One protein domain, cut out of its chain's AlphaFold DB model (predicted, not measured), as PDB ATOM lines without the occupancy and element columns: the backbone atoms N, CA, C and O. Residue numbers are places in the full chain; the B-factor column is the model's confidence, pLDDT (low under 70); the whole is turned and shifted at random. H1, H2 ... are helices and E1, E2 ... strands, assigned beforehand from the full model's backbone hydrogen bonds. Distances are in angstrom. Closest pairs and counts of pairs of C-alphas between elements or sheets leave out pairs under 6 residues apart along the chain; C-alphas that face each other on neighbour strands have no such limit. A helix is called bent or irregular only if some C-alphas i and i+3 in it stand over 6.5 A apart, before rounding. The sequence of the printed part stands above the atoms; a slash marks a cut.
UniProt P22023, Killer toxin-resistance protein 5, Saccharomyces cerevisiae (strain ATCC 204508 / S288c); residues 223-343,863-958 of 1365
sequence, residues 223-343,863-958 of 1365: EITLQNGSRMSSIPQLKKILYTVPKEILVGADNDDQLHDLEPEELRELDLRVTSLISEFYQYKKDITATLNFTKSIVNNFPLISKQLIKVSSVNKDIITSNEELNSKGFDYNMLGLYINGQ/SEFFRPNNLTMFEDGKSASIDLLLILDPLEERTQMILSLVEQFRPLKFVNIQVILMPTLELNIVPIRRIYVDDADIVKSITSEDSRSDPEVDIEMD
ATOM      1  N   GLU A 223     161.972 109.261 192.112       94.18
ATOM      2  CA  GLU A 223     161.712 110.687 192.050       94.18
ATOM      3  C   GLU A 223     160.411 110.922 191.287       94.18
ATOM      4  O   GLU A 223     160.359 110.764 190.073       94.18
ATOM      5  N   ILE A 224     159.344 111.297 191.992       93.28
ATOM      6  CA  ILE A 224     158.055 111.635 191.383       93.28
ATOM      7  C   ILE A 224     157.971 113.155 191.300       93.28
ATOM      8  O   ILE A 224     157.571 113.826 192.254       93.28
ATOM      9  N   THR A 225     158.390 113.703 190.167       92.19
ATOM     10  CA  THR A 225     158.395 115.137 189.889       92.19
ATOM     11  C   THR A 225     157.000 115.614 189.496       92.19
ATOM     12  O   THR A 225     156.362 115.067 188.597       92.19
ATOM     13  N   LEU A 226     156.540 116.673 190.164       89.45
ATOM     14  CA  LEU A 226     155.208 117.248 190.009       89.45
ATOM     15  C   LEU A 226     155.277 118.548 189.200       89.45
ATOM     16  O   LEU A 226     156.183 119.374 189.368       89.45
ATOM     17  N   GLN A 227     154.291 118.744 188.332       80.74
ATOM     18  CA  GLN A 227     154.109 119.967 187.558       80.74
ATOM     19  C   GLN A 227     153.211 120.962 188.314       80.74
ATOM     20  O   GLN A 227     152.554 120.630 189.300       80.74
ATOM     21  N   ASN A 228     153.184 122.221 187.862       74.93
ATOM     22  CA  ASN A 228     152.253 123.206 188.426       74.93
ATOM     23  C   ASN A 228     150.810 122.742 188.180       74.93
ATOM     24  O   ASN A 228     150.451 122.440 187.042       74.93
ATOM     25  N   GLY A 229     149.983 122.734 189.226       76.93
ATOM     26  CA  GLY A 229     148.596 122.278 189.136       76.93
ATOM     27  C   GLY A 229     148.404 120.759 189.029       76.93
ATOM     28  O   GLY A 229     147.267 120.338 188.806       76.93
ATOM     29  N   SER A 230     149.456 119.943 189.198       82.86
ATOM     30  CA  SER A 230     149.319 118.480 189.281       82.86
ATOM     31  C   SER A 230     148.320 118.093 190.373       82.86
ATOM     32  O   SER A 230     148.322 118.643 191.483       82.86
ATOM     33  N   ARG A 231     147.456 117.126 190.064       84.30
ATOM     34  CA  ARG A 231     146.469 116.626 191.021       84.30
ATOM     35  C   ARG A 231     147.070 115.569 191.922       84.30
ATOM     36  O   ARG A 231     147.856 114.733 191.491       84.30
ATOM     37  N   MET A 232     146.622 115.530 193.167       84.48
ATOM     38  CA  MET A 232     147.037 114.510 194.120       84.48
ATOM     39  C   MET A 232     146.611 113.099 193.661       84.48
ATOM     40  O   MET A 232     147.314 112.127 193.925       84.48
ATOM     41  N   SER A 233     145.519 112.988 192.895       83.34
ATOM     42  CA  SER A 233     145.062 111.739 192.271       83.34
ATOM     43  C   SER A 233     145.974 111.192 191.159       83.34
ATOM     44  O   SER A 233     145.879 109.998 190.883       83.34
ATOM     45  N   SER A 234     146.869 112.005 190.584       83.49
ATOM     46  CA  SER A 234     147.868 111.560 189.588       83.49
ATOM     47  C   SER A 234     149.059 110.814 190.208       83.49
ATOM     48  O   SER A 234     149.820 110.145 189.515       83.49
ATOM     49  N   ILE A 235     149.234 110.900 191.534       88.08
ATOM     50  CA  ILE A 235     150.391 110.328 192.228       88.08
ATOM     51  C   ILE A 235     150.170 108.821 192.456       88.08
ATOM     52  O   ILE A 235     149.255 108.435 193.203       88.08
ATOM     53  N   PRO A 236     151.018 107.940 191.893       87.87
ATOM     54  CA  PRO A 236     150.871 106.499 192.055       87.87
ATOM     55  C   PRO A 236     151.087 106.087 193.510       87.87
ATOM     56  O   PRO A 236     151.923 106.637 194.226       87.87
ATOM     57  N   GLN A 237     150.311 105.102 193.973       88.90
ATOM     58  CA  GLN A 237     150.386 104.585 195.344       88.90
ATOM     59  C   GLN A 237     150.327 105.668 196.446       88.90
ATOM     60  O   GLN A 237     150.780 105.420 197.566       88.90
ATOM     61  N   LEU A 238     149.699 106.829 196.195       87.85
ATOM     62  CA  LEU A 238     149.630 107.959 197.133       87.85
ATOM     63  C   LEU A 238     149.259 107.544 198.564       87.85
ATOM     64  O   LEU A 238     149.851 108.023 199.523       87.85
ATOM     65  N   LYS A 239     148.291 106.634 198.736       88.58
ATOM     66  CA  LYS A 239     147.888 106.156 200.072       88.58
ATOM     67  C   LYS A 239     149.052 105.547 200.852       88.58
ATOM     68  O   LYS A 239     149.121 105.750 202.057       88.58
ATOM     69  N   LYS A 240     149.939 104.805 200.180       90.50
ATOM     70  CA  LYS A 240     151.155 104.249 200.786       90.50
ATOM     71  C   LYS A 240     152.154 105.350 201.117       90.50
ATOM     72  O   LYS A 240     152.646 105.387 202.237       90.50
ATOM     73  N   ILE A 241     152.363 106.282 200.188       91.02
ATOM     74  CA  ILE A 241     153.249 107.441 200.374       91.02
ATOM     75  C   ILE A 241     152.800 108.283 201.579       91.02
ATOM     76  O   ILE A 241     153.612 108.604 202.441       91.02
ATOM     77  N   LEU A 242     151.499 108.553 201.722       89.75
ATOM     78  CA  LEU A 242     150.935 109.303 202.849       89.75
ATOM     79  C   LEU A 242     151.187 108.645 204.216       89.75
ATOM     80  O   LEU A 242     151.189 109.348 205.223       89.75
ATOM     81  N   TYR A 243     151.430 107.328 204.288       88.93
ATOM     82  CA  TYR A 243     151.838 106.684 205.546       88.93
ATOM     83  C   TYR A 243     153.277 107.016 205.960       88.93
ATOM     84  O   TYR A 243     153.601 106.870 207.137       88.93
ATOM     85  N   THR A 244     154.121 107.465 205.026       88.92
ATOM     86  CA  THR A 244     155.507 107.890 205.300       88.92
ATOM     87  C   THR A 244     155.598 109.331 205.811       88.92
ATOM     88  O   THR A 244     156.636 109.739 206.337       88.92
ATOM     89  N   VAL A 245     154.510 110.099 205.684       89.98
ATOM     90  CA  VAL A 245     154.415 111.480 206.164       89.98
ATOM     91  C   VAL A 245     154.380 111.503 207.702       89.98
ATOM     92  O   VAL A 245     153.678 110.683 208.306       89.98
ATOM     93  N   PRO A 246     155.088 112.436 208.373       85.06
ATOM     94  CA  PRO A 246     155.089 112.510 209.831       85.06
ATOM     95  C   PRO A 246     153.684 112.750 210.388       85.06
ATOM     96  O   PRO A 246     152.990 113.677 209.970       85.06
ATOM     97  N   LYS A 247     153.273 111.963 211.387       82.67
ATOM     98  CA  LYS A 247     151.951 112.095 212.033       82.67
ATOM     99  C   LYS A 247     151.800 113.418 212.787       82.67
ATOM    100  O   LYS A 247     150.683 113.873 213.022       82.67
ATOM    101  N   GLU A 248     152.924 114.000 213.192       76.92
ATOM    102  CA  GLU A 248     153.049 115.289 213.864       76.92
ATOM    103  C   GLU A 248     152.582 116.443 212.966       76.92
ATOM    104  O   GLU A 248     152.046 117.437 213.457       76.92
ATOM    105  N   ILE A 249     152.729 116.287 211.649       76.47
ATOM    106  CA  ILE A 249     152.220 117.209 210.640       76.47
ATOM    107  C   ILE A 249     150.874 116.641 210.202       76.47
ATOM    108  O   ILE A 249     150.801 115.801 209.313       76.47
ATOM    109  N   LEU A 250     149.796 117.041 210.884       58.66
ATOM    110  CA  LEU A 250     148.431 116.594 210.587       58.66
ATOM    111  C   LEU A 250     148.076 116.872 209.115       58.66
ATOM    112  O   LEU A 250     147.568 117.941 208.770       58.66
ATOM    113  N   VAL A 251     148.297 115.887 208.247       54.70
ATOM    114  CA  VAL A 251     147.691 115.840 206.924       54.70
ATOM    115  C   VAL A 251     146.278 115.324 207.127       54.70
ATOM    116  O   VAL A 251     146.015 114.124 207.173       54.70
ATOM    117  N   GLY A 252     145.337 116.253 207.285       53.06
ATOM    118  CA  GLY A 252     143.992 115.954 206.827       53.06
ATOM    119  C   GLY A 252     144.112 115.669 205.336       53.06
ATOM    120  O   GLY A 252     144.611 116.519 204.601       53.06
ATOM    121  N   ALA A 253     143.678 114.490 204.893       47.49
ATOM    122  CA  ALA A 253     143.216 114.342 203.522       47.49
ATOM    123  C   ALA A 253     141.966 115.226 203.394       47.49
ATOM    124  O   ALA A 253     140.835 114.743 203.440       47.49
ATOM    125  N   ASP A 254     142.163 116.546 203.380       50.41
ATOM    126  CA  ASP A 254     141.152 117.462 202.891       50.41
ATOM    127  C   ASP A 254     140.808 116.951 201.486       50.41
ATOM    128  O   ASP A 254     141.700 116.554 200.738       50.41
ATOM    129  N   ASN A 255     139.523 116.908 201.129       51.29
ATOM    130  CA  ASN A 255     139.047 116.463 199.807       51.29
ATOM    131  C   ASN A 255     139.514 117.383 198.651       51.29
ATOM    132  O   ASN A 255     138.869 117.430 197.605       51.29
ATOM    133  N   ASP A 256     140.561 118.176 198.867       59.85
ATOM    134  CA  ASP A 256     141.176 119.039 197.879       59.85
ATOM    135  C   ASP A 256     142.091 118.169 197.013       59.85
ATOM    136  O   ASP A 256     143.115 117.663 197.466       59.85
ATOM    137  N   ASP A 257     141.668 117.932 195.774       69.26
ATOM    138  CA  ASP A 257     142.383 117.068 194.828       69.26
ATOM    139  C   ASP A 257     143.607 117.784 194.215       69.26
ATOM    140  O   ASP A 257     144.370 117.170 193.473       69.26
ATOM    141  N   GLN A 258     143.801 119.078 194.507       73.75
ATOM    142  CA  GLN A 258     144.901 119.907 194.005       73.75
ATOM    143  C   GLN A 258     145.970 120.150 195.075       73.75
ATOM    144  O   GLN A 258     145.667 120.414 196.240       73.75
ATOM    145  N   LEU A 259     147.236 120.083 194.659       80.06
ATOM    146  CA  LEU A 259     148.378 120.443 195.497       80.06
ATOM    147  C   LEU A 259     148.427 121.959 195.729       80.06
ATOM    148  O   LEU A 259     147.961 122.745 194.907       80.06
ATOM    149  N   HIS A 260     148.986 122.373 196.868       82.55
ATOM    150  CA  HIS A 260     149.093 123.790 197.218       82.55
ATOM    151  C   HIS A 260     150.255 124.446 196.470       82.55
ATOM    152  O   HIS A 260     151.421 124.163 196.762       82.55
ATOM    153  N   ASP A 261     149.929 125.343 195.544       82.27
ATOM    154  CA  ASP A 261     150.904 126.215 194.894       82.27
ATOM    155  C   ASP A 261     151.368 127.294 195.888       82.27
ATOM    156  O   ASP A 261     150.568 128.070 196.407       82.27
ATOM    157  N   LEU A 262     152.670 127.320 196.181       86.40
ATOM    158  CA  LEU A 262     153.262 128.238 197.157       86.40
ATOM    159  C   LEU A 262     153.387 129.655 196.591       86.40
ATOM    160  O   LEU A 262     154.081 129.869 195.593       86.40
ATOM    161  N   GLU A 263     152.794 130.627 197.280       86.59
ATOM    162  CA  GLU A 263     152.937 132.042 196.933       86.59
ATOM    163  C   GLU A 263     154.306 132.598 197.383       86.59
ATOM    164  O   GLU A 263     154.865 132.138 198.386       86.59
ATOM    165  N   PRO A 264     154.859 133.638 196.724       84.75
ATOM    166  CA  PRO A 264     156.152 134.221 197.099       84.75
ATOM    167  C   PRO A 264     156.253 134.658 198.571       84.75
ATOM    168  O   PRO A 264     157.307 134.525 199.190       84.75
ATOM    169  N   GLU A 265     155.156 135.156 199.155       86.23
ATOM    170  CA  GLU A 265     155.105 135.542 200.574       86.23
ATOM    171  C   GLU A 265     155.176 134.333 201.517       86.23
ATOM    172  O   GLU A 265     155.723 134.438 202.617       86.23
ATOM    173  N   GLU A 266     154.644 133.186 201.090       87.84
ATOM    174  CA  GLU A 266     154.655 131.943 201.860       87.84
ATOM    175  C   GLU A 266     156.033 131.270 201.839       87.84
ATOM    176  O   GLU A 266     156.407 130.619 202.816       87.84
ATOM    177  N   LEU A 267     156.806 131.455 200.761       89.96
ATOM    178  CA  LEU A 267     158.150 130.892 200.615       89.96
ATOM    179  C   LEU A 267     159.159 131.525 201.579       89.96
ATOM    180  O   LEU A 267     159.955 130.802 202.173       89.96
ATOM    181  N   ARG A 268     159.104 132.848 201.778       89.34
ATOM    182  CA  ARG A 268     160.186 133.648 202.384       89.34
ATOM    183  C   ARG A 268     160.800 133.064 203.665       89.34
ATOM    184  O   ARG A 268     162.017 133.044 203.777       89.34
ATOM    185  N   GLU A 269     159.982 132.606 204.616       89.23
ATOM    186  CA  GLU A 269     160.435 132.049 205.909       89.23
ATOM    187  C   GLU A 269     160.247 130.526 206.022       89.23
ATOM    188  O   GLU A 269     160.429 129.959 207.102       89.23
ATOM    189  N   LEU A 270     159.823 129.854 204.951       93.18
ATOM    190  CA  LEU A 270     159.389 128.457 205.008       93.18
ATOM    191  C   LEU A 270     160.502 127.526 205.498       93.18
ATOM    192  O   LEU A 270     160.265 126.659 206.336       93.18
ATOM    193  N   ASP A 271     161.725 127.752 205.039       93.83
ATOM    194  CA  ASP A 271     162.872 126.919 205.384       93.83
ATOM    195  C   ASP A 271     163.333 127.101 206.845       93.83
ATOM    196  O   ASP A 271     163.618 126.145 207.574       93.83
ATOM    197  N   LEU A 272     163.249 128.333 207.360       93.36
ATOM    198  CA  LEU A 272     163.441 128.624 208.784       93.36
ATOM    199  C   LEU A 272     162.372 127.958 209.664       93.36
ATOM    200  O   LEU A 272     162.681 127.496 210.769       93.36
ATOM    201  N   ARG A 273     161.119 127.883 209.194       92.96
ATOM    202  CA  ARG A 273     160.030 127.179 209.897       92.96
ATOM    203  C   ARG A 273     160.291 125.679 209.954       92.96
ATOM    204  O   ARG A 273     160.146 125.082 211.020       92.96
ATOM    205  N   VAL A 274     160.727 125.084 208.846       94.28
ATOM    206  CA  VAL A 274     161.085 123.658 208.786       94.28
ATOM    207  C   VAL A 274     162.283 123.355 209.683       94.28
ATOM    208  O   VAL A 274     162.227 122.420 210.479       94.28
ATOM    209  N   THR A 275     163.322 124.189 209.653       95.22
ATOM    210  CA  THR A 275     164.481 124.042 210.550       95.22
ATOM    211  C   THR A 275     164.078 124.150 212.020       95.22
ATOM    212  O   THR A 275     164.545 123.369 212.846       95.22
ATOM    213  N   SER A 276     163.172 125.075 212.356       94.08
ATOM    214  CA  SER A 276     162.631 125.210 213.718       94.08
ATOM    215  C   SER A 276     161.912 123.940 214.162       94.08
ATOM    216  O   SER A 276     162.160 123.452 215.261       94.08
ATOM    217  N   LEU A 277     161.098 123.354 213.283       93.33
ATOM    218  CA  LEU A 277     160.390 122.106 213.552       93.33
ATOM    219  C   LEU A 277     161.350 120.926 213.788       93.33
ATOM    220  O   LEU A 277     161.166 120.163 214.737       93.33
ATOM    221  N   ILE A 278     162.391 120.785 212.960       94.50
ATOM    222  CA  ILE A 278     163.418 119.742 213.119       94.50
ATOM    223  C   ILE A 278     164.182 119.938 214.433       94.50
ATOM    224  O   ILE A 278     164.364 118.990 215.200       94.50
ATOM    225  N   SER A 279     164.583 121.176 214.723       93.88
ATOM    226  CA  SER A 279     165.264 121.540 215.964       93.88
ATOM    227  C   SER A 279     164.417 121.197 217.191       93.88
ATOM    228  O   SER A 279     164.921 120.596 218.139       93.88
ATOM    229  N   GLU A 280     163.136 121.567 217.206       92.71
ATOM    230  CA  GLU A 280     162.214 121.250 218.303       92.71
ATOM    231  C   GLU A 280     162.057 119.732 218.482       92.71
ATOM    232  O   GLU A 280     162.082 119.228 219.611       92.71
ATOM    233  N   PHE A 281     161.964 118.984 217.376       93.42
ATOM    234  CA  PHE A 281     161.881 117.526 217.404       93.42
ATOM    235  C   PHE A 281     163.135 116.896 218.024       93.42
ATOM    236  O   PHE A 281     163.019 116.057 218.926       93.42
ATOM    237  N   TYR A 282     164.328 117.334 217.609       93.80
ATOM    238  CA  TYR A 282     165.589 116.858 218.178       93.80
ATOM    239  C   TYR A 282     165.718 117.218 219.661       93.80
ATOM    240  O   TYR A 282     166.075 116.368 220.473       93.80
ATOM    241  N   GLN A 283     165.371 118.444 220.061       92.76
ATOM    242  CA  GLN A 283     165.409 118.863 221.469       92.76
ATOM    243  C   GLN A 283     164.488 118.022 222.356       92.76
ATOM    244  O   GLN A 283     164.828 117.729 223.509       92.76
ATOM    245  N   TYR A 284     163.335 117.624 221.816       92.02
ATOM    246  CA  TYR A 284     162.369 116.785 222.507       92.02
ATOM    247  C   TYR A 284     162.812 115.318 222.597       92.02
ATOM    248  O   TYR A 284     162.758 114.729 223.679       92.02
ATOM    249  N   LYS A 285     163.242 114.714 221.482       92.06
ATOM    250  CA  LYS A 285     163.595 113.285 221.415       92.06
ATOM    251  C   LYS A 285     165.013 112.980 221.884       92.06
ATOM    252  O   LYS A 285     165.227 111.916 222.456       92.06
ATOM    253  N   LYS A 286     165.951 113.902 221.652       90.25
ATOM    254  CA  LYS A 286     167.403 113.729 221.837       90.25
ATOM    255  C   LYS A 286     167.931 112.458 221.172       90.25
ATOM    256  O   LYS A 286     168.727 111.730 221.752       90.25
ATOM    257  N   ASP A 287     167.430 112.189 219.974       92.08
ATOM    258  CA  ASP A 287     167.731 110.997 219.192       92.08
ATOM    259  C   ASP A 287     167.951 111.424 217.740       92.08
ATOM    260  O   ASP A 287     167.019 111.874 217.061       92.08
ATOM    261  N   ILE A 288     169.196 111.305 217.276       91.82
ATOM    262  CA  ILE A 288     169.571 111.657 215.907       91.82
ATOM    263  C   ILE A 288     168.885 110.753 214.882       91.82
ATOM    264  O   ILE A 288     168.467 111.234 213.837       91.82
ATOM    265  N   THR A 289     168.694 109.469 215.187       92.18
ATOM    266  CA  THR A 289     168.047 108.513 214.285       92.18
ATOM    267  C   THR A 289     166.588 108.886 214.081       92.18
ATOM    268  O   THR A 289     166.129 108.993 212.943       92.18
ATOM    269  N   ALA A 290     165.867 109.150 215.171       93.75
ATOM    270  CA  ALA A 290     164.491 109.619 215.075       93.75
ATOM    271  C   ALA A 290     164.407 110.961 214.325       93.75
ATOM    272  O   ALA A 290     163.480 111.169 213.545       93.75
ATOM    273  N   THR A 291     165.374 111.854 214.543       94.83
ATOM    274  CA  THR A 291     165.407 113.195 213.936       94.83
ATOM    275  C   THR A 291     165.711 113.152 212.443       94.83
ATOM    276  O   THR A 291     165.048 113.845 211.675       94.83
ATOM    277  N   LEU A 292     166.663 112.325 212.008       95.02
ATOM    278  CA  LEU A 292     166.971 112.114 210.594       95.02
ATOM    279  C   LEU A 292     165.781 111.494 209.869       95.02
ATOM    280  O   LEU A 292     165.398 111.995 208.820       95.02
ATOM    281  N   ASN A 293     165.138 110.481 210.458       94.76
ATOM    282  CA  ASN A 293     163.927 109.885 209.891       94.76
ATOM    283  C   ASN A 293     162.788 110.911 209.787       94.76
ATOM    284  O   ASN A 293     162.134 110.996 208.753       94.76
ATOM    285  N   PHE A 294     162.573 111.721 210.828       95.34
ATOM    286  CA  PHE A 294     161.576 112.793 210.818       95.34
ATOM    287  C   PHE A 294     161.870 113.841 209.738       95.34
ATOM    288  O   PHE A 294     160.987 114.184 208.956       95.34
ATOM    289  N   THR A 295     163.123 114.293 209.653       95.80
ATOM    290  CA  THR A 295     163.589 115.240 208.631       95.80
ATOM    291  C   THR A 295     163.380 114.653 207.240       95.80
ATOM    292  O   THR A 295     162.720 115.265 206.410       95.80
ATOM    293  N   LYS A 296     163.835 113.421 207.004       96.12
ATOM    294  CA  LYS A 296     163.659 112.704 205.742       96.12
ATOM    295  C   LYS A 296     162.186 112.624 205.344       96.12
ATOM    296  O   LYS A 296     161.840 112.997 204.231       96.12
ATOM    297  N   SER A 297     161.301 112.237 206.263       94.93
ATOM    298  CA  SER A 297     159.856 112.175 206.018       94.93
ATOM    299  C   SER A 297     159.233 113.530 205.652       94.93
ATOM    300  O   SER A 297     158.262 113.545 204.896       94.93
ATOM    301  N   ILE A 298     159.767 114.654 206.149       95.17
ATOM    302  CA  ILE A 298     159.358 116.005 205.729       95.17
ATOM    303  C   ILE A 298     159.844 116.286 204.309       95.17
ATOM    304  O   ILE A 298     159.053 116.625 203.433       95.17
ATOM    305  N   VAL A 299     161.149 116.152 204.090       96.13
ATOM    306  CA  VAL A 299     161.822 116.620 202.875       96.13
ATOM    307  C   VAL A 299     161.434 115.757 201.671       96.13
ATOM    308  O   VAL A 299     161.123 116.287 200.604       96.13
ATOM    309  N   ASN A 300     161.324 114.438 201.846       96.50
ATOM    310  CA  ASN A 300     160.874 113.500 200.814       96.50
ATOM    311  C   ASN A 300     159.420 113.732 200.384       96.50
ATOM    312  O   ASN A 300     159.075 113.450 199.241       96.50
ATOM    313  N   ASN A 301     158.572 114.261 201.270       94.64
ATOM    314  CA  ASN A 301     157.147 114.477 201.010       94.64
ATOM    315  C   ASN A 301     156.769 115.960 200.908       94.64
ATOM    316  O   ASN A 301     155.582 116.282 200.951       94.64
ATOM    317  N   PHE A 302     157.744 116.868 200.778       94.43
ATOM    318  CA  PHE A 302     157.529 118.315 200.876       94.43
ATOM    319  C   PHE A 302     156.324 118.837 200.065       94.43
ATOM    320  O   PHE A 302     155.507 119.553 200.654       94.43
ATOM    321  N   PRO A 303     156.120 118.456 198.783       91.85
ATOM    322  CA  PRO A 303     154.973 118.938 198.011       91.85
ATOM    323  C   PRO A 303     153.603 118.570 198.607       91.85
ATOM    324  O   PRO A 303     152.640 119.310 198.427       91.85
ATOM    325  N   LEU A 304     153.511 117.456 199.343       90.27
ATOM    326  CA  LEU A 304     152.274 116.981 199.975       90.27
ATOM    327  C   LEU A 304     151.940 117.727 201.275       90.27
ATOM    328  O   LEU A 304     150.790 117.713 201.715       90.27
ATOM    329  N   ILE A 305     152.941 118.338 201.915       90.62
ATOM    330  CA  ILE A 305     152.821 118.930 203.257       90.62
ATOM    331  C   ILE A 305     153.144 120.425 203.313       90.62
ATOM    332  O   ILE A 305     153.092 121.028 204.388       90.62
ATOM    333  N   SER A 306     153.475 121.042 202.180       90.41
ATOM    334  CA  SER A 306     153.893 122.445 202.082       90.41
ATOM    335  C   SER A 306     152.888 123.402 202.747       90.41
ATOM    336  O   SER A 306     153.266 124.229 203.578       90.41
ATOM    337  N   LYS A 307     151.584 123.205 202.503       87.89
ATOM    338  CA  LYS A 307     150.469 123.961 203.107       87.89
ATOM    339  C   LYS A 307     150.438 123.882 204.636       87.89
ATOM    340  O   LYS A 307     150.008 124.818 205.310       87.89
ATOM    341  N   GLN A 308     150.833 122.747 205.204       87.65
ATOM    342  CA  GLN A 308     150.883 122.505 206.641       87.65
ATOM    343  C   GLN A 308     152.152 123.113 207.240       87.65
ATOM    344  O   GLN A 308     152.078 123.720 208.307       87.65
ATOM    345  N   LEU A 309     153.283 123.022 206.534       90.17
ATOM    346  CA  LEU A 309     154.553 123.625 206.943       90.17
ATOM    347  C   LEU A 309     154.462 125.156 207.027       90.17
ATOM    348  O   LEU A 309     154.973 125.747 207.976       90.17
ATOM    349  N   ILE A 310     153.710 125.800 206.126       87.63
ATOM    350  CA  ILE A 310     153.416 127.241 206.216       87.63
ATOM    351  C   ILE A 310     152.710 127.592 207.535       87.63
ATOM    352  O   ILE A 310     152.921 128.669 208.084       87.63
ATOM    353  N   LYS A 311     151.880 126.705 208.092       84.47
ATOM    354  CA  LYS A 311     151.115 126.988 209.322       84.47
ATOM    355  C   LYS A 311     151.954 126.895 210.600       84.47
ATOM    356  O   LYS A 311     151.447 127.255 211.665       84.47
ATOM    357  N   VAL A 312     153.204 126.434 210.522       79.45
ATOM    358  CA  VAL A 312     154.135 126.424 211.658       79.45
ATOM    359  C   VAL A 312     154.448 127.875 212.035       79.45
ATOM    360  O   VAL A 312     155.055 128.615 211.266       79.45
ATOM    361  N   SER A 313     153.963 128.320 213.196       66.43
ATOM    362  CA  SER A 313     153.939 129.742 213.566       66.43
ATOM    363  C   SER A 313     155.196 130.240 214.287       66.43
ATOM    364  O   SER A 313     155.428 131.450 214.314       66.43
ATOM    365  N   SER A 314     156.013 129.356 214.866       73.71
ATOM    366  CA  SER A 314     157.221 129.715 215.618       73.71
ATOM    367  C   SER A 314     158.492 129.498 214.797       73.71
ATOM    368  O   SER A 314     158.987 128.382 214.685       73.71
ATOM    369  N   VAL A 315     159.067 130.583 214.272       83.00
ATOM    370  CA  VAL A 315     160.471 130.586 213.835       83.00
ATOM    371  C   VAL A 315     161.350 130.841 215.055       83.00
ATOM    372  O   VAL A 315     161.257 131.904 215.682       83.00
ATOM    373  N   ASN A 316     162.216 129.890 215.397       87.94
ATOM    374  CA  ASN A 316     163.206 130.098 216.443       87.94
ATOM    375  C   ASN A 316     164.341 130.993 215.917       87.94
ATOM    376  O   ASN A 316     165.169 130.569 215.115       87.94
ATOM    377  N   LYS A 317     164.408 132.241 216.394       89.16
ATOM    378  CA  LYS A 317     165.443 133.210 215.989       89.16
ATOM    379  C   LYS A 317     166.862 132.805 216.399       89.16
ATOM    380  O   LYS A 317     167.819 133.301 215.806       89.16
ATOM    381  N   ASP A 318     167.013 131.896 217.360       92.68
ATOM    382  CA  ASP A 318     168.324 131.380 217.754       92.68
ATOM    383  C   ASP A 318     168.985 130.597 216.606       92.68
ATOM    384  O   ASP A 318     170.209 130.532 216.544       92.68
ATOM    385  N   ILE A 319     168.201 130.067 215.652       92.97
ATOM    386  CA  ILE A 319     168.714 129.383 214.449       92.97
ATOM    387  C   ILE A 319     169.517 130.351 213.585       92.97
ATOM    388  O   ILE A 319     170.619 130.024 213.154       92.97
ATOM    389  N   ILE A 320     168.995 131.565 213.380       93.03
ATOM    390  CA  ILE A 320     169.680 132.613 212.614       93.03
ATOM    391  C   ILE A 320     170.992 132.969 213.313       93.03
ATOM    392  O   ILE A 320     172.044 132.926 212.687       93.03
ATOM    393  N   THR A 321     170.943 133.216 214.626       94.23
ATOM    394  CA  THR A 321     172.137 133.523 215.433       94.23
ATOM    395  C   THR A 321     173.180 132.404 215.350       94.23
ATOM    396  O   THR A 321     174.372 132.668 215.205       94.23
ATOM    397  N   SER A 322     172.747 131.143 215.406       92.32
ATOM    398  CA  SER A 322     173.649 129.998 215.293       92.32
ATOM    399  C   SER A 322     174.305 129.901 213.917       92.32
ATOM    400  O   SER A 322     175.485 129.561 213.831       92.32
ATOM    401  N   ASN A 323     173.564 130.175 212.844       92.43
ATOM    402  CA  ASN A 323     174.111 130.137 211.490       92.43
ATOM    403  C   ASN A 323     175.003 131.347 211.206       92.43
ATOM    404  O   ASN A 323     176.010 131.208 210.524       92.43
ATOM    405  N   GLU A 324     174.708 132.510 211.784       93.47
ATOM    406  CA  GLU A 324     175.619 133.657 211.779       93.47
ATOM    407  C   GLU A 324     176.945 133.327 212.487       93.47
ATOM    408  O   GLU A 324     178.015 133.688 211.987       93.47
ATOM    409  N   GLU A 325     176.911 132.587 213.604       91.39
ATOM    410  CA  GLU A 325     178.125 132.105 214.275       91.39
ATOM    411  C   GLU A 325     178.913 131.125 213.388       91.39
ATOM    412  O   GLU A 325     180.136 131.249 213.280       91.39
ATOM    413  N   LEU A 326     178.239 130.186 212.717       90.09
ATOM    414  CA  LEU A 326     178.864 129.267 211.758       90.09
ATOM    415  C   LEU A 326     179.497 130.015 210.576       90.09
ATOM    416  O   LEU A 326     180.670 129.790 210.266       90.09
ATOM    417  N   ASN A 327     178.774 130.974 209.999       91.18
ATOM    418  CA  ASN A 327     179.267 131.833 208.926       91.18
ATOM    419  C   ASN A 327     180.507 132.623 209.361       91.18
ATOM    420  O   ASN A 327     181.477 132.728 208.611       91.18
ATOM    421  N   SER A 328     180.540 133.119 210.605       91.04
ATOM    422  CA  SER A 328     181.716 133.812 211.153       91.04
ATOM    423  C   SER A 328     182.954 132.914 211.288       91.04
ATOM    424  O   SER A 328     184.080 133.413 211.305       91.04
ATOM    425  N   LYS A 329     182.754 131.590 211.351       87.23
ATOM    426  CA  LYS A 329     183.812 130.566 211.369       87.23
ATOM    427  C   LYS A 329     184.170 130.049 209.971       87.23
ATOM    428  O   LYS A 329     185.058 129.209 209.867       87.23
ATOM    429  N   GLY A 330     183.523 130.555 208.919       87.07
ATOM    430  CA  GLY A 330     183.804 130.203 207.527       87.07
ATOM    431  C   GLY A 330     182.911 129.114 206.928       87.07
ATOM    432  O   GLY A 330     183.197 128.689 205.815       87.07
ATOM    433  N   PHE A 331     181.852 128.675 207.618       89.22
ATOM    434  CA  PHE A 331     180.845 127.806 207.002       89.22
ATOM    435  C   PHE A 331     179.969 128.623 206.059       89.22
ATOM    436  O   PHE A 331     179.502 129.693 206.428       89.22
ATOM    437  N   ASP A 332     179.737 128.139 204.847       89.76
ATOM    438  CA  ASP A 332     178.861 128.796 203.881       89.76
ATOM    439  C   ASP A 332     178.066 127.764 203.065       89.76
ATOM    440  O   ASP A 332     178.241 126.552 203.209       89.76
ATOM    441  N   TYR A 333     177.176 128.238 202.190       89.73
ATOM    442  CA  TYR A 333     176.356 127.365 201.344       89.73
ATOM    443  C   TYR A 333     177.167 126.551 200.320       89.73
ATOM    444  O   TYR A 333     176.662 125.555 199.804       89.73
ATOM    445  N   ASN A 334     178.424 126.918 200.039       89.51
ATOM    446  CA  ASN A 334     179.294 126.108 199.182       89.51
ATOM    447  C   ASN A 334     179.774 124.839 199.903       89.51
ATOM    448  O   ASN A 334     180.289 123.933 199.253       89.51
ATOM    449  N   MET A 335     179.599 124.762 201.228       93.35
ATOM    450  CA  MET A 335     179.928 123.586 202.031       93.35
ATOM    451  C   MET A 335     178.785 122.566 202.133       93.35
ATOM    452  O   MET A 335     179.002 121.508 202.722       93.35
ATOM    453  N   LEU A 336     177.596 122.834 201.582       94.37
ATOM    454  CA  LEU A 336     176.486 121.874 201.584       94.37
ATOM    455  C   LEU A 336     176.896 120.541 200.938       94.37
ATOM    456  O   LEU A 336     177.433 120.522 199.830       94.37
ATOM    457  N   GLY A 337     176.624 119.428 201.620       95.41
ATOM    458  CA  GLY A 337     176.971 118.088 201.149       95.41
ATOM    459  C   GLY A 337     177.337 117.110 202.264       95.41
ATOM    460  O   GLY A 337     176.987 117.292 203.431       95.41
ATOM    461  N   LEU A 338     178.055 116.053 201.877       96.78
ATOM    462  CA  LEU A 338     178.476 114.950 202.739       96.78
ATOM    463  C   LEU A 338     180.002 114.921 202.868       96.78
ATOM    464  O   LEU A 338     180.727 115.080 201.881       96.78
ATOM    465  N   TYR A 339     180.479 114.693 204.091       97.27
ATOM    466  CA  TYR A 339     181.898 114.624 204.414       97.27
ATOM    467  C   TYR A 339     182.226 113.354 205.194       97.27
ATOM    468  O   TYR A 339     181.530 113.017 206.150       97.27
ATOM    469  N   ILE A 340     183.327 112.695 204.833       96.91
ATOM    470  CA  ILE A 340     183.877 111.535 205.550       96.91
ATOM    471  C   ILE A 340     185.180 111.979 206.210       96.91
ATOM    472  O   ILE A 340     186.148 112.262 205.506       96.91
ATOM    473  N   ASN A 341     185.212 112.100 207.541       96.07
ATOM    474  CA  ASN A 341     186.373 112.624 208.283       96.07
ATOM    475  C   ASN A 341     186.946 113.912 207.647       96.07
ATOM    476  O   ASN A 341     188.151 114.043 207.409       96.07
ATOM    477  N   GLY A 342     186.052 114.838 207.290       95.80
ATOM    478  CA  GLY A 342     186.407 116.115 206.670       95.80
ATOM    479  C   GLY A 342     186.701 116.079 205.166       95.80
ATOM    480  O   GLY A 342     186.886 117.144 204.581       95.80
ATOM    481  N   GLN A 343     186.726 114.910 204.516       96.88
ATOM    482  CA  GLN A 343     186.804 114.792 203.055       96.88
ATOM    483  C   GLN A 343     185.429 115.056 202.440       96.88
ATOM    484  O   GLN A 343     184.519 114.255 202.634       96.88
ATOM    485  N   SER A 863     186.675 118.936 212.939       84.19
ATOM    486  CA  SER A 863     186.394 118.477 214.301       84.19
ATOM    487  C   SER A 863     186.428 119.610 215.331       84.19
ATOM    488  O   SER A 863     185.636 119.620 216.270       84.19
ATOM    489  N   GLU A 864     187.282 120.621 215.136       82.59
ATOM    490  CA  GLU A 864     187.380 121.773 216.050       82.59
ATOM    491  C   GLU A 864     186.189 122.740 215.947       82.59
ATOM    492  O   GLU A 864     185.881 123.470 216.902       82.59
ATOM    493  N   PHE A 865     185.514 122.748 214.796       84.34
ATOM    494  CA  PHE A 865     184.401 123.650 214.508       84.34
ATOM    495  C   PHE A 865     183.048 123.046 214.869       84.34
ATOM    496  O   PHE A 865     182.135 123.781 215.259       84.34
ATOM    497  N   PHE A 866     182.925 121.721 214.772       86.70
ATOM    498  CA  PHE A 866     181.699 121.021 215.100       86.70
ATOM    499  C   PHE A 866     181.495 120.946 216.621       86.70
ATOM    500  O   PHE A 866     182.119 120.157 217.323       86.70
ATOM    501  N   ARG A 867     180.607 121.798 217.150       87.90
ATOM    502  CA  ARG A 867     180.162 121.759 218.549       87.90
ATOM    503  C   ARG A 867     178.643 121.617 218.585       87.90
ATOM    504  O   ARG A 867     177.968 122.606 218.300       87.90
ATOM    505  N   PRO A 868     178.096 120.442 218.941       89.97
ATOM    506  CA  PRO A 868     176.654 120.256 219.041       89.97
ATOM    507  C   PRO A 868     176.015 121.316 219.939       89.97
ATOM    508  O   PRO A 868     176.359 121.453 221.115       89.97
ATOM    509  N   ASN A 869     175.074 122.071 219.383       92.22
ATOM    510  CA  ASN A 869     174.284 123.069 220.106       92.22
ATOM    511  C   ASN A 869     172.844 122.589 220.353       92.22
ATOM    512  O   ASN A 869     172.067 123.292 220.996       92.22
ATOM    513  N   ASN A 870     172.495 121.389 219.869       89.44
ATOM    514  CA  ASN A 870     171.154 120.804 219.924       89.44
ATOM    515  C   ASN A 870     170.071 121.700 219.289       89.44
ATOM    516  O   ASN A 870     168.912 121.665 219.702       89.44
ATOM    517  N   LEU A 871     170.465 122.535 218.326       90.77
ATOM    518  CA  LEU A 871     169.608 123.471 217.608       90.77
ATOM    519  C   LEU A 871     169.765 123.255 216.098       90.77
ATOM    520  O   LEU A 871     168.909 122.650 215.464       90.77
ATOM    521  N   THR A 872     170.896 123.687 215.542       93.62
ATOM    522  CA  THR A 872     171.275 123.469 214.138       93.62
ATOM    523  C   THR A 872     172.386 122.437 213.994       93.62
ATOM    524  O   THR A 872     172.645 121.989 212.887       93.62
ATOM    525  N   MET A 873     173.034 122.047 215.094       94.28
ATOM    526  CA  MET A 873     174.146 121.099 215.112       94.28
ATOM    527  C   MET A 873     173.878 119.984 216.119       94.28
ATOM    528  O   MET A 873     173.700 120.251 217.316       94.28
ATOM    529  N   PHE A 874     173.872 118.741 215.649       93.20
ATOM    530  CA  PHE A 874     173.621 117.558 216.474       93.20
ATOM    531  C   PHE A 874     174.326 116.308 215.935       93.20
ATOM    532  O   PHE A 874     174.675 116.244 214.759       93.20
ATOM    533  N   GLU A 875     174.558 115.321 216.803       92.51
ATOM    534  CA  GLU A 875     175.326 114.105 216.495       92.51
ATOM    535  C   GLU A 875     174.793 112.863 217.226       92.51
ATOM    536  O   GLU A 875     174.012 112.983 218.170       92.51
ATOM    537  N   ASP A 876     175.239 111.676 216.802       86.25
ATOM    538  CA  ASP A 876     174.982 110.393 217.484       86.25
ATOM    539  C   ASP A 876     175.713 110.314 218.839       86.25
ATOM    540  O   ASP A 876     175.249 109.689 219.791       86.25
ATOM    541  N   GLY A 877     176.864 110.989 218.948       81.05
ATOM    542  CA  GLY A 877     177.693 111.001 220.158       81.05
ATOM    543  C   GLY A 877     178.457 109.691 220.373       81.05
ATOM    544  O   GLY A 877     179.023 109.464 221.447       81.05
ATOM    545  N   LYS A 878     178.483 108.815 219.361       82.23
ATOM    546  CA  LYS A 878     179.295 107.599 219.360       82.23
ATOM    547  C   LYS A 878     180.764 107.980 219.236       82.23
ATOM    548  O   LYS A 878     181.152 108.739 218.353       82.23
ATOM    549  N   SER A 879     181.602 107.380 220.075       83.36
ATOM    550  CA  SER A 879     183.055 107.440 219.911       83.36
ATOM    551  C   SER A 879     183.483 106.548 218.740       83.36
ATOM    552  O   SER A 879     183.981 105.443 218.953       83.36
ATOM    553  N   ALA A 880     183.246 107.009 217.515       89.57
ATOM    554  CA  ALA A 880     183.491 106.256 216.291       89.57
ATOM    555  C   ALA A 880     184.737 106.756 215.540       89.57
ATOM    556  O   ALA A 880     185.174 107.903 215.687       89.57
ATOM    557  N   SER A 881     185.323 105.884 214.721       92.32
ATOM    558  CA  SER A 881     186.523 106.196 213.937       92.32
ATOM    559  C   SER A 881     186.229 107.052 212.706       92.32
ATOM    560  O   SER A 881     187.108 107.793 212.265       92.32
ATOM    561  N   ILE A 882     185.007 107.002 212.177       95.62
ATOM    562  CA  ILE A 882     184.573 107.815 211.041       95.62
ATOM    563  C   ILE A 882     183.485 108.789 211.484       95.62
ATOM    564  O   ILE A 882     182.440 108.357 211.959       95.62
ATOM    565  N   ASP A 883     183.709 110.088 211.281       95.09
ATOM    566  CA  ASP A 883     182.636 111.086 211.298       95.09
ATOM    567  C   ASP A 883     182.061 111.237 209.890       95.09
ATOM    568  O   ASP A 883     182.760 111.638 208.955       95.09
ATOM    569  N   LEU A 884     180.777 110.922 209.759       96.19
ATOM    570  CA  LEU A 884     179.962 111.188 208.586       96.19
ATOM    571  C   LEU A 884     179.179 112.479 208.834       96.19
ATOM    572  O   LEU A 884     178.112 112.469 209.450       96.19
ATOM    573  N   LEU A 885     179.750 113.601 208.400       96.17
ATOM    574  CA  LEU A 885     179.175 114.928 208.596       96.17
ATOM    575  C   LEU A 885     178.286 115.308 207.411       96.17
ATOM    576  O   LEU A 885     178.727 115.317 206.262       96.17
ATOM    577  N   LEU A 886     177.045 115.671 207.718       97.05
ATOM    578  CA  LEU A 886     176.042 116.148 206.777       97.05
ATOM    579  C   LEU A 886     175.836 117.645 206.999       97.05
ATOM    580  O   LEU A 886     175.421 118.056 208.081       97.05
ATOM    581  N   ILE A 887     176.107 118.459 205.985       96.28
ATOM    582  CA  ILE A 887     175.795 119.892 205.999       96.28
ATOM    583  C   ILE A 887     174.632 120.091 205.035       96.28
ATOM    584  O   ILE A 887     174.800 119.941 203.825       96.28
ATOM    585  N   LEU A 888     173.447 120.349 205.580       97.40
ATOM    586  CA  LEU A 888     172.181 120.233 204.863       97.40
ATOM    587  C   LEU A 888     171.402 121.542 204.923       97.40
ATOM    588  O   LEU A 888     171.178 122.084 206.005       97.40
ATOM    589  N   ASP A 889     170.911 121.995 203.776       96.31
ATOM    590  CA  ASP A 889     169.726 122.844 203.731       96.31
ATOM    591  C   ASP A 889     168.507 121.905 203.845       96.31
ATOM    592  O   ASP A 889     168.390 120.955 203.058       96.31
ATOM    593  N   PRO A 890     167.634 122.065 204.857       94.07
ATOM    594  CA  PRO A 890     166.527 121.142 205.041       94.07
ATOM    595  C   PRO A 890     165.528 121.186 203.882       94.07
ATOM    596  O   PRO A 890     164.934 120.153 203.592       94.07
ATOM    597  N   LEU A 891     165.346 122.310 203.188       94.91
ATOM    598  CA  LEU A 891     164.493 122.393 202.004       94.91
ATOM    599  C   LEU A 891     165.326 122.439 200.727       94.91
ATOM    600  O   LEU A 891     165.295 123.394 199.955       94.91
ATOM    601  N   GLU A 892     165.991 121.324 200.452       93.61
ATOM    602  CA  GLU A 892     166.750 121.129 199.228       93.61
ATOM    603  C   GLU A 892     166.632 119.697 198.674       93.61
ATOM    604  O   GLU A 892     166.586 118.717 199.415       93.61
ATOM    605  N   GLU A 893     166.624 119.547 197.346       93.54
ATOM    606  CA  GLU A 893     166.524 118.237 196.678       93.54
ATOM    607  C   GLU A 893     167.716 117.314 196.963       93.54
ATOM    608  O   GLU A 893     167.532 116.108 197.124       93.54
ATOM    609  N   ARG A 894     168.928 117.874 197.094       93.64
ATOM    610  CA  ARG A 894     170.142 117.132 197.484       93.64
ATOM    611  C   ARG A 894     169.990 116.482 198.862       93.64
ATOM    612  O   ARG A 894     170.507 115.388 199.086       93.64
ATOM    613  N   THR A 895     169.244 117.113 199.766       97.14
ATOM    614  CA  THR A 895     168.989 116.596 201.115       97.14
ATOM    615  C   THR A 895     168.133 115.328 201.089       97.14
ATOM    616  O   THR A 895     168.387 114.431 201.889       97.14
ATOM    617  N   GLN A 896     167.192 115.187 200.143       96.68
ATOM    618  CA  GLN A 896     166.417 113.946 199.960       96.68
ATOM    619  C   GLN A 896     167.345 112.752 199.683       96.68
ATOM    620  O   GLN A 896     167.302 111.741 200.387       96.68
ATOM    621  N   MET A 897     168.248 112.924 198.712       95.26
ATOM    622  CA  MET A 897     169.231 111.917 198.312       95.26
ATOM    623  C   MET A 897     170.190 111.577 199.462       95.26
ATOM    624  O   MET A 897     170.350 110.409 199.813       95.26
ATOM    625  N   ILE A 898     170.794 112.590 200.102       96.91
ATOM    626  CA  ILE A 898     171.771 112.382 201.183       96.91
ATOM    627  C   ILE A 898     171.140 111.640 202.368       96.91
ATOM    628  O   ILE A 898     171.744 110.702 202.887       96.91
ATOM    629  N   LEU A 899     169.935 112.023 202.799       96.73
ATOM    630  CA  LEU A 899     169.277 111.384 203.942       96.73
ATOM    631  C   LEU A 899     168.902 109.928 203.654       96.73
ATOM    632  O   LEU A 899     169.073 109.079 204.527       96.73
ATOM    633  N   SER A 900     168.432 109.642 202.440       94.88
ATOM    634  CA  SER A 900     168.131 108.279 201.998       94.88
ATOM    635  C   SER A 900     169.386 107.406 201.926       94.88
ATOM    636  O   SER A 900     169.403 106.271 202.405       94.88
ATOM    637  N   LEU A 901     170.477 107.962 201.395       94.52
ATOM    638  CA  LEU A 901     171.753 107.270 201.270       94.52
ATOM    639  C   LEU A 901     172.363 106.952 202.642       94.52
ATOM    640  O   LEU A 901     172.736 105.812 202.911       94.52
ATOM    641  N   VAL A 902     172.437 107.945 203.534       94.59
ATOM    642  CA  VAL A 902     173.015 107.791 204.879       94.59
ATOM    643  C   VAL A 902     172.241 106.767 205.704       94.59
ATOM    644  O   VAL A 902     172.844 106.064 206.516       94.59
ATOM    645  N   GLU A 903     170.928 106.643 205.487       92.81
ATOM    646  CA  GLU A 903     170.079 105.709 206.219       92.81
ATOM    647  C   GLU A 903     170.602 104.266 206.172       92.81
ATOM    648  O   GLU A 903     170.583 103.584 207.205       92.81
ATOM    649  N   GLN A 904     171.104 103.848 205.006       90.51
ATOM    650  CA  GLN A 904     171.596 102.497 204.724       90.51
ATOM    651  C   GLN A 904     172.852 102.151 205.536       90.51
ATOM    652  O   GLN A 904     173.059 100.996 205.895       90.51
ATOM    653  N   PHE A 905     173.672 103.150 205.878       92.21
ATOM    654  CA  PHE A 905     174.980 102.960 206.520       92.21
ATOM    655  C   PHE A 905     174.974 103.215 208.030       92.21
ATOM    656  O   PHE A 905     175.984 102.996 208.696       92.21
ATOM    657  N   ARG A 906     173.836 103.627 208.601       86.83
ATOM    658  CA  ARG A 906     173.669 103.823 210.054       86.83
ATOM    659  C   ARG A 906     174.007 102.604 210.925       86.83
ATOM    660  O   ARG A 906     174.457 102.832 212.049       86.83
ATOM    661  N   PRO A 907     173.773 101.345 210.491       86.14
ATOM    662  CA  PRO A 907     174.122 100.176 211.299       86.14
ATOM    663  C   PRO A 907     175.625 100.045 211.586       86.14
ATOM    664  O   PRO A 907     175.983  99.446 212.596       86.14
ATOM    665  N   LEU A 908     176.495 100.642 210.759       92.52
ATOM    666  CA  LEU A 908     177.947 100.559 210.915       92.52
ATOM    667  C   LEU A 908     178.399 101.203 212.236       92.52
ATOM    668  O   LEU A 908     178.426 102.427 212.378       92.52
ATOM    669  N   LYS A 909     178.822 100.385 213.207       90.27
ATOM    670  CA  LYS A 909     179.228 100.860 214.547       90.27
ATOM    671  C   LYS A 909     180.436 101.802 214.542       90.27
ATOM    672  O   LYS A 909     180.592 102.600 215.465       90.27
ATOM    673  N   PHE A 910     181.280 101.716 213.516       93.63
ATOM    674  CA  PHE A 910     182.453 102.574 213.347       93.63
ATOM    675  C   PHE A 910     182.139 103.932 212.688       93.63
ATOM    676  O   PHE A 910     183.054 104.737 212.503       93.63
ATOM    677  N   VAL A 911     180.864 104.220 212.391       95.11
ATOM    678  CA  VAL A 911     180.389 105.499 211.843       95.11
ATOM    679  C   VAL A 911     179.625 106.299 212.908       95.11
ATOM    680  O   VAL A 911     178.671 105.816 213.517       95.11
ATOM    681  N   ASN A 912     180.032 107.551 213.112       94.69
ATOM    682  CA  ASN A 912     179.328 108.576 213.878       94.69
ATOM    683  C   ASN A 912     178.706 109.571 212.897       94.69
ATOM    684  O   ASN A 912     179.409 110.120 212.053       94.69
ATOM    685  N   ILE A 913     177.401 109.813 212.998       95.02
ATOM    686  CA  ILE A 913     176.714 110.763 212.117       95.02
ATOM    687  C   ILE A 913     176.625 112.114 212.813       95.02
ATOM    688  O   ILE A 913     176.174 112.208 213.955       95.02
ATOM    689  N   GLN A 914     177.030 113.155 212.097       95.15
ATOM    690  CA  GLN A 914     176.977 114.547 212.526       95.15
ATOM    691  C   GLN A 914     176.145 115.342 211.524       95.15
ATOM    692  O   GLN A 914     176.222 115.103 210.322       95.15
ATOM    693  N   VAL A 915     175.347 116.292 211.998       96.26
ATOM    694  CA  VAL A 915     174.456 117.093 211.151       96.26
ATOM    695  C   VAL A 915     174.621 118.565 211.484       96.26
ATOM    696  O   VAL A 915     174.613 118.940 212.656       96.26
ATOM    697  N   ILE A 916     174.731 119.389 210.445       96.01
ATOM    698  CA  ILE A 916     174.623 120.846 210.485       96.01
ATOM    699  C   ILE A 916     173.467 121.246 209.566       96.01
ATOM    700  O   ILE A 916     173.480 120.926 208.380       96.01
ATOM    701  N   LEU A 917     172.485 121.965 210.103       96.48
ATOM    702  CA  LEU A 917     171.374 122.535 209.346       96.48
ATOM    703  C   LEU A 917     171.679 123.987 208.967       96.48
ATOM    704  O   LEU A 917     171.860 124.839 209.837       96.48
ATOM    705  N   MET A 918     171.681 124.275 207.669       95.11
ATOM    706  CA  MET A 918     171.909 125.598 207.090       95.11
ATOM    707  C   MET A 918     170.720 126.017 206.214       95.11
ATOM    708  O   MET A 918     170.840 125.988 204.993       95.11
ATOM    709  N   PRO A 919     169.575 126.418 206.802       95.14
ATOM    710  CA  PRO A 919     168.455 126.952 206.035       95.14
ATOM    711  C   PRO A 919     168.810 128.194 205.225       95.14
ATOM    712  O   PRO A 919     169.506 129.095 205.707       95.14
ATOM    713  N   THR A 920     168.233 128.290 204.038       93.10
ATOM    714  CA  THR A 920     168.078 129.503 203.245       93.10
ATOM    715  C   THR A 920     167.224 130.533 203.999       93.10
ATOM    716  O   THR A 920     166.049 130.320 204.298       93.10
ATOM    717  N   LEU A 921     167.815 131.695 204.306       90.20
ATOM    718  CA  LEU A 921     167.155 132.745 205.100       90.20
ATOM    719  C   LEU A 921     165.961 133.404 204.390       90.20
ATOM    720  O   LEU A 921     165.003 133.796 205.052       90.20
ATOM    721  N   GLU A 922     166.043 133.558 203.065       89.10
ATOM    722  CA  GLU A 922     164.974 134.102 202.222       89.10
ATOM    723  C   GLU A 922     164.810 133.238 200.969       89.10
ATOM    724  O   GLU A 922     165.557 133.355 199.995       89.10
ATOM    725  N   LEU A 923     163.825 132.346 201.003       89.66
ATOM    726  CA  LEU A 923     163.543 131.431 199.906       89.66
ATOM    727  C   LEU A 923     162.664 132.120 198.847       89.66
ATOM    728  O   LEU A 923     161.560 132.572 199.143       89.66
ATOM    729  N   ASN A 924     163.156 132.184 197.605       87.71
ATOM    730  CA  ASN A 924     162.502 132.895 196.490       87.71
ATOM    731  C   ASN A 924     161.964 131.965 195.388       87.71
ATOM    732  O   ASN A 924     161.255 132.410 194.487       87.71
ATOM    733  N   ILE A 925     162.333 130.685 195.423       86.78
ATOM    734  CA  ILE A 925     161.958 129.664 194.440       86.78
ATOM    735  C   ILE A 925     161.422 128.464 195.214       86.78
ATOM    736  O   ILE A 925     161.907 128.170 196.303       86.78
ATOM    737  N   VAL A 926     160.439 127.756 194.653       90.08
ATOM    738  CA  VAL A 926     159.942 126.506 195.243       90.08
ATOM    739  C   VAL A 926     161.104 125.501 195.362       90.08
ATOM    740  O   VAL A 926     161.636 125.076 194.328       90.08
ATOM    741  N   PRO A 927     161.496 125.107 196.586       91.26
ATOM    742  CA  PRO A 927     162.747 124.397 196.836       91.26
ATOM    743  C   PRO A 927     162.704 122.965 196.316       91.26
ATOM    744  O   PRO A 927     163.616 122.526 195.628       91.26
ATOM    745  N   ILE A 928     161.591 122.260 196.538       94.50
ATOM    746  CA  ILE A 928     161.398 120.850 196.182       94.50
ATOM    747  C   ILE A 928     160.060 120.713 195.447       94.50
ATOM    748  O   ILE A 928     159.030 121.179 195.930       94.50
ATOM    749  N   ARG A 929     160.071 120.083 194.270       92.43
ATOM    750  CA  ARG A 929     158.879 119.819 193.439       92.43
ATOM    751  C   ARG A 929     158.655 118.333 193.183       92.43
ATOM    752  O   ARG A 929     157.774 117.969 192.413       92.43
ATOM    753  N   ARG A 930     159.450 117.485 193.825       93.88
ATOM    754  CA  ARG A 930     159.386 116.037 193.689       93.88
ATOM    755  C   ARG A 930     159.096 115.378 195.026       93.88
ATOM    756  O   ARG A 930     159.561 115.849 196.067       93.88
ATOM    757  N   ILE A 931     158.339 114.292 194.978       95.18
ATOM    758  CA  ILE A 931     158.252 113.332 196.074       95.18
ATOM    759  C   ILE A 931     159.383 112.331 195.873       95.18
ATOM    760  O   ILE A 931     159.554 111.817 194.771       95.18
ATOM    761  N   TYR A 932     160.149 112.067 196.922       97.01
ATOM    762  CA  TYR A 932     161.285 111.154 196.879       97.01
ATOM    763  C   TYR A 932     160.954 109.885 197.670       97.01
ATOM    764  O   TYR A 932     160.846 109.911 198.895       97.01
ATOM    765  N   VAL A 933     160.719 108.779 196.972       95.84
ATOM    766  CA  VAL A 933     160.230 107.525 197.553       95.84
ATOM    767  C   VAL A 933     161.384 106.542 197.673       95.84
ATOM    768  O   VAL A 933     161.760 105.915 196.692       95.84
ATOM    769  N   ASP A 934     161.917 106.377 198.879       94.33
ATOM    770  CA  ASP A 934     163.026 105.460 199.164       94.33
ATOM    771  C   ASP A 934     162.622 104.184 199.920       94.33
ATOM    772  O   ASP A 934     163.448 103.304 200.158       94.33
ATOM    773  N   ASP A 935     161.343 104.046 200.271       93.50
ATOM    774  CA  ASP A 935     160.798 102.811 200.833       93.50
ATOM    775  C   ASP A 935     160.702 101.730 199.745       93.50
ATOM    776  O   ASP A 935     159.910 101.838 198.801       93.50
ATOM    777  N   ALA A 936     161.492 100.664 199.894       90.00
ATOM    778  CA  ALA A 936     161.603  99.596 198.906       90.00
ATOM    779  C   ALA A 936     160.264  98.900 198.587       90.00
ATOM    780  O   ALA A 936     160.058  98.477 197.448       90.00
ATOM    781  N   ASP A 937     159.336  98.785 199.542       91.13
ATOM    782  CA  ASP A 937     158.037  98.139 199.315       91.13
ATOM    783  C   ASP A 937     157.090  99.052 198.524       91.13
ATOM    784  O   ASP A 937     156.324  98.584 197.668       91.13
ATOM    785  N   ILE A 938     157.155 100.364 198.765       92.38
ATOM    786  CA  ILE A 938     156.426 101.355 197.966       92.38
ATOM    787  C   ILE A 938     157.008 101.416 196.554       92.38
ATOM    788  O   ILE A 938     156.240 101.333 195.595       92.38
ATOM    789  N   VAL A 939     158.338 101.470 196.415       91.86
ATOM    790  CA  VAL A 939     159.027 101.443 195.115       91.86
ATOM    791  C   VAL A 939     158.612 100.208 194.320       91.86
ATOM    792  O   VAL A 939     158.122 100.343 193.202       91.86
ATOM    793  N   LYS A 940     158.687  99.003 194.898       89.11
ATOM    794  CA  LYS A 940     158.207  97.770 194.243       89.11
ATOM    795  C   LYS A 940     156.754  97.863 193.801       89.11
ATOM    796  O   LYS A 940     156.407  97.413 192.717       89.11
ATOM    797  N   SER A 941     155.902  98.450 194.637       88.58
ATOM    798  CA  SER A 941     154.487  98.614 194.310       88.58
ATOM    799  C   SER A 941     154.298  99.521 193.094       88.58
ATOM    800  O   SER A 941     153.573  99.142 192.186       88.58
ATOM    801  N   ILE A 942     154.972 100.674 193.055       87.18
ATOM    802  CA  ILE A 942     154.905 101.628 191.937       87.18
ATOM    803  C   ILE A 942     155.514 101.019 190.669       87.18
ATOM    804  O   ILE A 942     154.923 101.090 189.600       87.18
ATOM    805  N   THR A 943     156.678 100.380 190.787       84.29
ATOM    806  CA  THR A 943     157.384  99.761 189.654       84.29
ATOM    807  C   THR A 943     156.642  98.563 189.059       84.29
ATOM    808  O   THR A 943     156.789  98.304 187.867       84.29
ATOM    809  N   SER A 944     155.828  97.861 189.858       79.98
ATOM    810  CA  SER A 944     154.975  96.751 189.411       79.98
ATOM    811  C   SER A 944     153.664  97.177 188.741       79.98
ATOM    812  O   SER A 944     152.978  96.333 188.166       79.98
ATOM    813  N   GLU A 945     153.281  98.451 188.843       69.43
ATOM    814  CA  GLU A 945     152.101  98.970 188.163       69.43
ATOM    815  C   GLU A 945     152.446  99.437 186.742       69.43
ATOM    816  O   GLU A 945     153.426 100.146 186.527       69.43
ATOM    817  N   ASP A 946     151.556  99.160 185.785       60.97
ATOM    818  CA  ASP A 946     151.563  99.786 184.448       60.97
ATOM    819  C   ASP A 946     151.199 101.293 184.493       60.97
ATOM    820  O   ASP A 946     150.969 101.923 183.465       60.97
ATOM    821  N   SER A 947     151.121 101.908 185.682       53.07
ATOM    822  CA  SER A 947     150.573 103.253 185.917       53.07
ATOM    823  C   SER A 947     151.500 104.414 185.520       53.07
ATOM    824  O   SER A 947     151.156 105.568 185.760       53.07
ATOM    825  N   ARG A 948     152.626 104.161 184.833       56.51
ATOM    826  CA  ARG A 948     153.553 105.207 184.331       56.51
ATOM    827  C   ARG A 948     152.981 106.084 183.211       56.51
ATOM    828  O   ARG A 948     153.687 106.918 182.659       56.51
ATOM    829  N   SER A 949     151.718 105.880 182.846       53.39
ATOM    830  CA  SER A 949     151.057 106.564 181.739       53.39
ATOM    831  C   SER A 949     150.362 107.876 182.120       53.39
ATOM    832  O   SER A 949     149.679 108.425 181.258       53.39
ATOM    833  N   ASP A 950     150.448 108.358 183.368       63.25
ATOM    834  CA  ASP A 950     149.834 109.645 183.733       63.25
ATOM    835  C   ASP A 950     150.735 110.818 183.294       63.25
ATOM    836  O   ASP A 950     151.823 110.986 183.847       63.25
ATOM    837  N   PRO A 951     150.317 111.639 182.311       63.79
ATOM    838  CA  PRO A 951     151.125 112.746 181.802       63.79
ATOM    839  C   PRO A 951     151.325 113.888 182.817       63.79
ATOM    840  O   PRO A 951     152.111 114.797 182.548       63.79
ATOM    841  N   GLU A 952     150.624 113.891 183.962       74.74
ATOM    842  CA  GLU A 952     150.763 114.938 184.989       74.74
ATOM    843  C   GLU A 952     152.017 114.785 185.875       74.74
ATOM    844  O   GLU A 952     152.370 115.741 186.580       74.74
ATOM    845  N   VAL A 953     152.697 113.629 185.851       83.01
ATOM    846  CA  VAL A 953     153.882 113.342 186.680       83.01
ATOM    847  C   VAL A 953     155.030 112.766 185.864       83.01
ATOM    848  O   VAL A 953     154.837 112.055 184.883       83.01
ATOM    849  N   ASP A 954     156.250 113.057 186.297       86.22
ATOM    850  CA  ASP A 954     157.461 112.479 185.725       86.22
ATOM    851  C   ASP A 954     158.148 111.618 186.783       86.22
ATOM    852  O   ASP A 954     158.400 112.093 187.892       86.22
ATOM    853  N   ILE A 955     158.379 110.345 186.463       88.80
ATOM    854  CA  ILE A 955     158.928 109.363 187.400       88.80
ATOM    855  C   ILE A 955     160.304 108.940 186.912       88.80
ATOM    856  O   ILE A 955     160.434 108.295 185.871       88.80
ATOM    857  N   GLU A 956     161.320 109.264 187.701       89.51
ATOM    858  CA  GLU A 956     162.698 108.840 187.482       89.51
ATOM    859  C   GLU A 956     163.154 107.941 188.635       89.51
ATOM    860  O   GLU A 956     162.593 107.977 189.729       89.51
ATOM    861  N   MET A 957     164.154 107.100 188.390       91.24
ATOM    862  CA  MET A 957     164.785 106.298 189.435       91.24
ATOM    863  C   MET A 957     166.183 106.846 189.697       91.24
ATOM    864  O   MET A 957     166.961 106.988 188.754       91.24
ATOM    865  N   ASP A 958     166.495 107.123 190.960       92.85
ATOM    866  CA  ASP A 958     167.805 107.617 191.386       92.85
ATOM    867  C   ASP A 958     168.811 106.458 191.450       92.85
ATOM    868  O   ASP A 958     169.028 105.816 192.482       92.85
TER     869      ASP A 958
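AT A GLANCE: This is residues 223 to 343 and 863 to 958 of the 1365 residues of the protein "Killer toxin-resistance protein 5" of Saccharomyces cerevisiae (strain ATCC 204508 / S288c) (UniProt P22023). Two small sheets stand towards opposite ends of the domain, a three-stranded one of E6, E1 and E7 and a four-stranded one of E2, E4, E5 and E3, and the helices H4 and H7, packed on each other, bridge the space between them. H3 folds back along H4 as a helical hairpin, H6 lies at the end by E5 and E3, and H1 and H8 lie close together at the other end. The printed part has 217 residues with eight named helices and seven named strands, in the order E1 H1 H2 H3 H4 H5 H6 E2 E3 E4 H7 E5 E6 H8 E7; the class is mixed, helices and strands. The sheet E6 - E1 - E7 is all antiparallel, while E2 - E4 = E5 - E3 is mixed. The whole is compact, with a radius of gyration of the C-alphas of 17.6 A and spans of 52 by 39 by 30 A.

HOW THE PARTS SIT: E1, residues 223 to 226, is the inner strand between the edge strands E6, residues 930 to 933, and E7, residues 953 to 957. E1 and E7 are antiparallel at 164 degrees, with N 223 and O 956 within hydrogen-bond range at 2.8 A. E6 and E1 are antiparallel at 151 degrees, with N 224 and O 931 at 2.8 A. E6, H8, residues 936 to 943, and E7 form a split strand-helix-strand unit, its two strands running the same way with E1 between them, and its crossover is right-handed. H1, residues 238 to 242, is close to H8 but not clearly touching, with the closest C-alphas, those of Lys 240 and Ile 938, 6.6 A apart. H2, residues 264 to 267, meets H3, residues 270 to 285, only through their link. H3 is the hub. With residues 278 to 285 it touches H4, residues 288 to 300, in a hairpin at a shallow tilt of 27 degrees, opposite ways; the closest C-alphas, those of Tyr 282 and Thr 291, are 5.6 A apart. It only just touches H5, residues 302 to 309, and H6, residues 318 to 328, with 3 pairs of C-alphas within 8 A each; the closest are Val 274 and Leu 309, 6.8 A, and Ser 276 and Ile 319, 7.4 A. E2, residues 337 to 340, is antiparallel to E4, residues 882 to 888, with N 339 and O 885 at 2.9 A. E3, residues 873 to 875, is antiparallel to E5, residues 911 to 917, with N 915 and O 874 at 2.8 A. E4, H7, residues 893 to 905, and E5 form a strand-helix-strand unit, two parallel neighbour strands with a helix between, its crossover right-handed; N 884 and O 912 are 2.8 A apart. H4 and H7 are on one face of this sheet, two layers. H7 has a height over the sheet of 9.3 A and runs along the strands, at 15 degrees to E4 on the local plane. H7 touches H4 at a steep tilt of 38 degrees, opposite ways, closest at the C-alphas of Asn 300 and Gln 896, 5.6 A. Every O i to N i+4 pair is within hydrogen-bond range in H1, H3, H4, H6 and H8, against 2 of 4 in H5 and 6 of 9 in H7; H2 is too short for such a pair.

IN THESE COORDINATES: E1 begins at C-alpha 223 (161.712, 110.687, 192.050). H3 is 22.7 A long from C-alpha 270 (159.389, 128.457, 205.008), H7 20.0 A, E5 19.4 A, E4 18.6 A and H4 17.5 A. H5 is irregular, with C-alphas 304 and 307 7.9 A apart. E7 ends at C-alpha 957 (164.785, 106.298, 189.435).

THE WHOLE: The C-alphas farthest apart, those of Ser 328 and Asp 946, are 52.7 A apart. Residues 344 to 862 are not printed, and C-alphas 343 and 863 are 11.8 A apart across the cut. The links E1 to H1, H1 to H2 and E5 to E6 are long. The mean pLDDT of the printed part is 88.2; residues 250 to 257, 313 and 945 to 951 are under 70.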